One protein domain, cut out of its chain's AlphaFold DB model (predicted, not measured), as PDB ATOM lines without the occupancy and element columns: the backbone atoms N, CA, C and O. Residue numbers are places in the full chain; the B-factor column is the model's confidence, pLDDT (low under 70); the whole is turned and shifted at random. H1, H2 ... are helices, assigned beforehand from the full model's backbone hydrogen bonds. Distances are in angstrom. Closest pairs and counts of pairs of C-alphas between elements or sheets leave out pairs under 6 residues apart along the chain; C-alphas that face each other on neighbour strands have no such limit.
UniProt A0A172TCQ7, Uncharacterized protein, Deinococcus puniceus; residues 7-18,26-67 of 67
ATOM      1  N   GLU A   7     172.895 147.426 186.010       93.69
ATOM      2  CA  GLU A   7     172.590 146.806 184.709       93.69
ATOM      3  C   GLU A   7     171.518 145.710 184.812       93.69
ATOM      4  O   GLU A   7     170.635 145.601 183.959       93.69
ATOM      5  N   GLU A   8     171.558 144.918 185.885       93.88
ATOM      6  CA  GLU A   8     170.587 143.855 186.144       93.88
ATOM      7  C   GLU A   8     169.211 144.435 186.497       93.88
ATOM      8  O   GLU A   8     168.187 143.919 186.057       93.88
ATOM      9  N   LEU A   9     169.185 145.531 187.257       93.75
ATOM     10  CA  LEU A   9     167.973 146.256 187.635       93.75
ATOM     11  C   LEU A   9     167.314 146.948 186.441       93.75
ATOM     12  O   LEU A   9     166.101 146.849 186.264       93.75
ATOM     13  N   VAL A  10     168.113 147.598 185.594       94.12
ATOM     14  CA  VAL A  10     167.646 148.198 184.339       94.12
ATOM     15  C   VAL A  10     167.041 147.120 183.446       94.12
ATOM     16  O   VAL A  10     165.896 147.254 183.017       94.12
ATOM     17  N   SER A  11     167.763 146.015 183.236       93.31
ATOM     18  CA  SER A  11     167.272 144.881 182.442       93.31
ATOM     19  C   SER A  11     165.977 144.310 183.021       93.31
ATOM     20  O   SER A  11     165.028 144.033 182.288       93.31
ATOM     21  N   TYR A  12     165.907 144.178 184.347       92.94
ATOM     22  CA  TYR A  12     164.719 143.713 185.052       92.94
ATOM     23  C   TYR A  12     163.510 144.620 184.798       92.94
ATOM     24  O   TYR A  12     162.446 144.118 184.436       92.94
ATOM     25  N   PHE A  13     163.659 145.942 184.930       91.81
ATOM     26  CA  PHE A  13     162.557 146.873 184.693       91.81
ATOM     27  C   PHE A  13     162.120 146.909 183.236       91.81
ATOM     28  O   PHE A  13     160.920 146.909 182.980       91.81
ATOM     29  N   VAL A  14     163.060 146.859 182.288       90.94
ATOM     30  CA  VAL A  14     162.744 146.791 180.855       90.94
ATOM     31  C   VAL A  14     161.916 145.550 180.532       90.94
ATOM     32  O   VAL A  14     160.898 145.659 179.851       90.94
ATOM     33  N   LEU A  15     162.308 144.386 181.056       90.19
ATOM     34  CA  LEU A  15     161.588 143.124 180.857       90.19
ATOM     35  C   LEU A  15     160.237 143.080 181.580       90.19
ATOM     36  O   LEU A  15     159.330 142.376 181.138       90.19
ATOM     37  N   ALA A  16     160.105 143.811 182.685       89.69
ATOM     38  CA  ALA A  16     158.884 143.883 183.475       89.69
ATOM     39  C   ALA A  16     157.842 144.866 182.914       89.69
ATOM     40  O   ALA A  16     156.750 144.964 183.474       89.69
ATOM     41  N   GLN A  17     158.148 145.600 181.840       87.00
ATOM     42  CA  GLN A  17     157.180 146.496 181.217       87.00
ATOM     43  C   GLN A  17     156.055 145.723 180.510       87.00
ATOM     44  O   GLN A  17     156.313 144.716 179.839       87.00
ATOM     45  N   PRO A  18     154.802 146.210 180.581       83.12
ATOM     46  CA  PRO A  18     153.720 145.652 179.782       83.12
ATOM     47  C   PRO A  18     154.010 145.851 178.286       83.12
ATOM     48  O   PRO A  18     154.408 146.930 177.850       83.12
ATOM     49  N   GLU A  26     165.945 151.860 178.389       92.25
ATOM     50  CA  GLU A  26     166.996 151.576 179.383       92.25
ATOM     51  C   GLU A  26     167.551 152.856 180.021       92.25
ATOM     52  O   GLU A  26     167.704 152.940 181.235       92.25
ATOM     53  N   ARG A  27     167.776 153.896 179.205       91.75
ATOM     54  CA  ARG A  27     168.273 155.200 179.661       91.75
ATOM     55  C   ARG A  27     167.335 155.887 180.654       91.75
ATOM     56  O   ARG A  27     167.811 156.599 181.536       91.75
ATOM     57  N   ASP A  28     166.029 155.688 180.512       90.81
ATOM     58  CA  ASP A  28     165.059 156.255 181.441       90.81
ATOM     59  C   ASP A  28     165.171 155.537 182.795       90.81
ATOM     60  O   ASP A  28     165.220 156.193 183.835       90.81
ATOM     61  N   PHE A  29     165.323 154.209 182.798       92.62
ATOM     62  CA  PHE A  29     165.540 153.444 184.031       92.62
ATOM     63  C   PHE A  29     166.880 153.731 184.697       92.62
ATOM     64  O   PHE A  29     166.928 153.804 185.919       92.62
ATOM     65  N   VAL A  30     167.949 153.934 183.923       93.75
ATOM     66  CA  VAL A  30     169.238 154.377 184.475       93.75
ATOM     67  C   VAL A  30     169.048 155.687 185.233       93.75
ATOM     68  O   VAL A  30     169.426 155.764 186.396       93.75
ATOM     69  N   ARG A  31     168.376 156.675 184.626       91.62
ATOM     70  CA  ARG A  31     168.080 157.950 185.293       91.62
ATOM     71  C   ARG A  31     167.224 157.776 186.539       91.62
ATOM     72  O   ARG A  31     167.525 158.397 187.544       91.62
ATOM     73  N   LEU A  32     166.185 156.939 186.486       90.38
ATOM     74  CA  LEU A  32     165.353 156.646 187.656       90.38
ATOM     75  C   LEU A  32     166.207 156.109 188.811       90.38
ATOM     76  O   LEU A  32     166.063 156.576 189.932       90.38
ATOM     77  N   ILE A  33     167.091 155.147 188.536       92.75
ATOM     78  CA  ILE A  33     167.941 154.518 189.554       92.75
ATOM     79  C   ILE A  33     169.015 155.485 190.064       92.75
ATOM     80  O   ILE A  33     169.358 155.440 191.239       92.75
ATOM     81  N   GLU A  34     169.550 156.361 189.214       91.75
ATOM     82  CA  GLU A  34     170.466 157.427 189.639       91.75
ATOM     83  C   GLU A  34     169.771 158.473 190.526       91.75
ATOM     84  O   GLU A  34     170.400 158.994 191.442       91.75
ATOM     85  N   ASP A  35     168.489 158.752 190.273       90.81
ATOM     86  CA  ASP A  35     167.689 159.750 190.994       90.81
ATOM     87  C   ASP A  35     167.257 159.253 192.384       90.81
ATOM     88  O   ASP A  35     167.406 159.970 193.369       90.81
ATOM     89  N   ILE A  36     166.778 158.005 192.479       90.38
ATOM     90  CA  ILE A  36     166.348 157.404 193.757       90.38
ATOM     91  C   ILE A  36     167.482 156.668 194.485       90.38
ATOM     92  O   ILE A  36     167.375 156.381 195.664       90.38
ATOM     93  N   GLY A  37     168.576 156.340 193.800       92.25
ATOM     94  CA  GLY A  37     169.656 155.514 194.332       92.25
ATOM     95  C   GLY A  37     169.468 154.011 194.086       92.25
ATOM     96  O   GLY A  37     168.363 153.470 194.028       92.25
ATOM     97  N   LEU A  38     170.590 153.295 193.950       92.31
ATOM     98  CA  LEU A  38     170.599 151.851 193.665       92.31
ATOM     99  C   LEU A  38     169.986 151.006 194.797       92.31
ATOM    100  O   LEU A  38     169.481 149.911 194.539       92.31
ATOM    101  N   GLU A  39     170.050 151.502 196.031       92.25
ATOM    102  CA  GLU A  39     169.481 150.855 197.216       92.25
ATOM    103  C   GLU A  39     167.970 150.905 197.224       92.25
ATOM    104  O   GLU A  39     167.328 149.854 197.148       92.25
ATOM    105  N   ASP A  40     167.418 152.106 197.137       92.00
ATOM    106  CA  ASP A  40     165.979 152.314 197.078       92.00
ATOM    107  C   ASP A  40     165.385 151.661 195.824       92.00
ATOM    108  O   ASP A  40     164.343 151.005 195.882       92.00
ATOM    109  N   ALA A  41     166.090 151.708 194.689       92.62
ATOM    110  CA  ALA A  41     165.678 150.983 193.491       92.62
ATOM    111  C   ALA A  41     165.574 149.467 193.721       92.62
ATOM    112  O   ALA A  41     164.669 148.834 193.174       92.62
ATOM    113  N   ASN A  42     166.479 148.876 194.512       93.56
ATOM    114  CA  ASN A  42     166.455 147.459 194.879       93.56
ATOM    115  C   ASN A  42     165.347 147.131 195.887       93.56
ATOM    116  O   ASN A  42     164.728 146.065 195.774       93.56
ATOM    117  N   GLU A  43     165.120 148.009 196.859       93.50
ATOM    118  CA  GLU A  43     164.103 147.859 197.899       93.50
ATOM    119  C   GLU A  43     162.693 147.971 197.306       93.50
ATOM    120  O   GLU A  43     161.851 147.088 197.492       93.50
ATOM    121  N   PHE A  44     162.465 148.978 196.461       92.81
ATOM    122  CA  PHE A  44     161.163 149.290 195.874       92.81
ATOM    123  C   PHE A  44     160.908 148.640 194.507       92.81
ATOM    124  O   PHE A  44     159.935 148.991 193.832       92.81
ATOM    125  N   ARG A  45     161.701 147.634 194.101       92.00
ATOM    126  CA  ARG A  45     161.564 146.929 192.802       92.00
ATOM    127  C   ARG A  45     160.126 146.566 192.449       92.00
ATOM    128  O   ARG A  45     159.681 146.805 191.331       92.00
ATOM    129  N   GLN A  46     159.399 145.972 193.395       91.69
ATOM    130  CA  GLN A  46     158.023 145.520 193.169       91.69
ATOM    131  C   GLN A  46     157.045 146.690 193.005       91.69
ATOM    132  O   GLN A  46     156.109 146.605 192.210       91.69
ATOM    133  N   ILE A  47     157.275 147.795 193.719       91.81
ATOM    134  CA  ILE A  47     156.465 149.012 193.598       91.81
ATOM    135  C   ILE A  47     156.695 149.633 192.222       91.81
ATOM    136  O   ILE A  47     155.723 149.892 191.516       91.81
ATOM    137  N   ILE A  48     157.957 149.779 191.803       91.19
ATOM    138  CA  ILE A  48     158.329 150.297 190.479       91.19
ATOM    139  C   ILE A  48     157.655 149.467 189.384       91.19
ATOM    140  O   ILE A  48     156.933 150.016 188.556       91.19
ATOM    141  N   VAL A  49     157.789 148.137 189.426       91.44
ATOM    142  CA  VAL A  49     157.152 147.237 188.450       91.44
ATOM    143  C   VAL A  49     155.633 147.384 188.432       91.44
ATOM    144  O   VAL A  49     155.027 147.385 187.360       91.44
ATOM    145  N   ARG A  50     154.987 147.537 189.590       91.00
ATOM    146  CA  ARG A  50     153.542 147.777 189.643       91.00
ATOM    147  C   ARG A  50     153.164 149.093 188.960       91.00
ATOM    148  O   ARG A  50     152.217 149.109 188.180       91.00
ATOM    149  N   GLN A  51     153.904 150.174 189.208       89.38
ATOM    150  CA  GLN A  51     153.631 151.468 188.575       89.38
ATOM    151  C   GLN A  51     153.869 151.439 187.055       89.38
ATOM    152  O   GLN A  51     153.118 152.065 186.307       89.38
ATOM    153  N   LEU A  52     154.855 150.662 186.590       88.38
ATOM    154  CA  LEU A  52     155.082 150.417 185.162       88.38
ATOM    155  C   LEU A  52     153.889 149.709 184.509       88.38
ATOM    156  O   LEU A  52     153.459 150.101 183.427       88.38
ATOM    157  N   HIS A  53     153.303 148.714 185.181       87.75
ATOM    158  CA  HIS A  53     152.092 148.040 184.700       87.75
ATOM    159  C   HIS A  53     150.854 148.946 184.690       87.75
ATOM    160  O   HIS A  53     149.978 148.769 183.848       87.75
ATOM    161  N   GLU A  54     150.788 149.932 185.587       87.00
ATOM    162  CA  GLU A  54     149.755 150.979 185.576       87.00
ATOM    163  C   GLU A  54     149.970 152.016 184.451       87.00
ATOM    164  O   GLU A  54     149.155 152.923 184.287       87.00
ATOM    165  N   GLY A  55     151.046 151.897 183.662       83.25
ATOM    166  CA  GLY A  55     151.357 152.799 182.551       83.25
ATOM    167  C   GLY A  55     151.861 154.170 183.001       83.25
ATOM    168  O   GLY A  55     151.752 155.145 182.254       83.25
ATOM    169  N   ARG A  56     152.382 154.278 184.230       84.00
ATOM    170  CA  ARG A  56     152.885 155.551 184.755       84.00
ATOM    171  C   ARG A  56     154.242 155.901 184.158       84.00
ATOM    172  O   ARG A  56     155.100 155.047 183.957       84.00
ATOM    173  N   ASN A  57     154.443 157.193 183.921       85.19
ATOM    174  CA  ASN A  57     155.729 157.725 183.488       85.19
ATOM    175  C   ASN A  57     156.748 157.707 184.644       85.19
ATOM    176  O   ASN A  57     156.374 157.868 185.808       85.19
ATOM    177  N   ILE A  58     158.036 157.591 184.315       84.56
ATOM    178  CA  ILE A  58     159.155 157.594 185.266       84.56
ATOM    179  C   ILE A  58     159.158 158.778 186.234       84.56
ATOM    180  O   ILE A  58     159.463 158.579 187.405       84.56
ATOM    181  N   HIS A  59     158.748 159.976 185.808       84.50
ATOM    182  CA  HIS A  59     158.676 161.132 186.711       84.50
ATOM    183  C   HIS A  59     157.674 160.928 187.854       84.50
ATOM    184  O   HIS A  59     157.915 161.357 188.978       84.50
ATOM    185  N   VAL A  60     156.560 160.247 187.576       83.94
ATOM    186  CA  VAL A  60     155.552 159.929 188.593       83.94
ATOM    187  C   VAL A  60     156.074 158.847 189.532       83.94
ATOM    188  O   VAL A  60     155.841 158.923 190.731       83.94
ATOM    189  N   ILE A  61     156.799 157.861 188.998       86.00
ATOM    190  CA  ILE A  61     157.403 156.790 189.799       86.00
ATOM    191  C   ILE A  61     158.454 157.367 190.754       86.00
ATOM    192  O   ILE A  61     158.379 157.080 191.942       86.00
ATOM    193  N   SER A  62     159.365 158.219 190.268       84.81
ATOM    194  CA  SER A  62     160.357 158.901 191.117       84.81
ATOM    195  C   SER A  62     159.674 159.732 192.212       84.81
ATOM    196  O   SER A  62     159.966 159.558 193.391       84.81
ATOM    197  N   ALA A  63     158.664 160.536 191.861       84.94
ATOM    198  CA  ALA A  63     157.945 161.358 192.836       84.94
ATOM    199  C   ALA A  63     157.208 160.548 193.921       84.94
ATOM    200  O   ALA A  63     157.078 161.030 195.041       84.94
ATOM    201  N   ILE A  64     156.716 159.342 193.610       82.50
ATOM    202  CA  ILE A  64     156.088 158.445 194.599       82.50
ATOM    203  C   ILE A  64     157.127 157.879 195.574       82.50
ATOM    204  O   ILE A  64     156.796 157.645 196.729       82.50
ATOM    205  N   LEU A  65     158.349 157.627 195.104       83.19
ATOM    206  CA  LEU A  65     159.421 157.037 195.910       83.19
ATOM    207  C   LEU A  65     160.184 158.077 196.735       83.19
ATOM    208  O   LEU A  65     160.747 157.732 197.765       83.19
ATOM    209  N   ALA A  66     160.188 159.337 196.300       77.19
ATOM    210  CA  ALA A  66     160.807 160.454 197.011       77.19
ATOM    211  C   ALA A  66     159.920 161.077 198.115       77.19
ATOM    212  O   ALA A  66     160.356 162.027 198.768       77.19
ATOM    213  N   ALA A  67     158.678 160.603 198.279       66.38
ATOM    214  CA  ALA A  67     157.683 161.113 199.230       66.38
ATOM    215  C   ALA A  67     157.604 160.255 200.500       66.38
ATOM    216  O   ALA A  67     157.460 160.858 201.589       66.38
TER     217      ALA A  67
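What this domain is: This is residues 7 to 18 and 26 to 67 of the 67 residues of an uncharacterized protein of Deinococcus puniceus (UniProt A0A172TCQ7). What does the model look like at first sight? Four short helices, H2, H1, H4 and H5, are set in a ring round a common middle, and a fifth, H3, lies across one end of it, near H2, H1 and H4. The ring is not tightly formed: H2 touches H1 and H5, but H4, across the ring from H2, is close to H1 and H5 without clearly touching them. What is it made of, and how large is it? The printed part has 54 residues, with five named helices in the order H1, H2, H3, H4, H5 and no named strand, and its class is all helix. The whole is compact and rounded, with a radius of gyration of the C-alphas of 9.7 A and spans of 25 by 23 by 18 A.

Where its parts are: Where is the longest helix? H2 has residues 26 to 36, 15.5 A from first to last C-alpha, and begins at C-alpha 26, (166.996, 151.576, 179.383). Where are the others? H1 has residues 7 to 15, 12.2 A long, from C-alpha 7 at (172.590, 146.806, 184.709). H3 has residues 38 to 43, 8.7 A, and H4 residues 45 to 53, 12.5 A. H5 has residues 58 to 65, 10.7 A, and ends at C-alpha 65, (159.421, 157.037, 195.910).

How they stand to each other: What touches H2? H1 touches it, with the closest C-alphas, of Val 10 and Phe 29, 5.7 A apart, at a steep tilt of 62 degrees, opposite ways. H5 touches it too, with the closest C-alphas, of Leu 32 and Ser 62, 6.5 A apart, at a shallow tilt of 26 degrees, the same way. How do H3 and H4 stand? H3 is close to H2 but not clearly touching, the closest C-alphas, of Ile 33 and Ala 41, 5.8 A apart, and is about perpendicular to it at 84 degrees. H4 is close to H1 but not clearly touching, at Phe 13 and Val 49, whose C-alphas are 6.6 A apart; it is likewise close to H5, where the closest C-alphas, of Ile 48 and Ile 61, are 6.6 A apart. What stays apart? H1 and H5 are apart, as are H2 and H4; H3 and H5 are only just apart, at 8.2 A. Do the backbones bear out the helices? In H1, H2, H3, H4 and H5 every O i to N i+4 pair is within hydrogen-bond range.

The domain as a whole: How far does it reach? The two C-alphas farthest apart, those of Leu 15 and Ala 67, are 26.0 A apart. Is anything missing? Residues 19 to 25 are not printed, and C-alphas 18 and 26 are 14.5 A apart across this cut, which lies in the link from H1 to H2; the links H2 to H3, H3 to H4 and H4 to H5 are tight. Where is confidence low? The mean pLDDT of the printed part is 89.2, and one residue, Ala 67, the chain's last, is under 70.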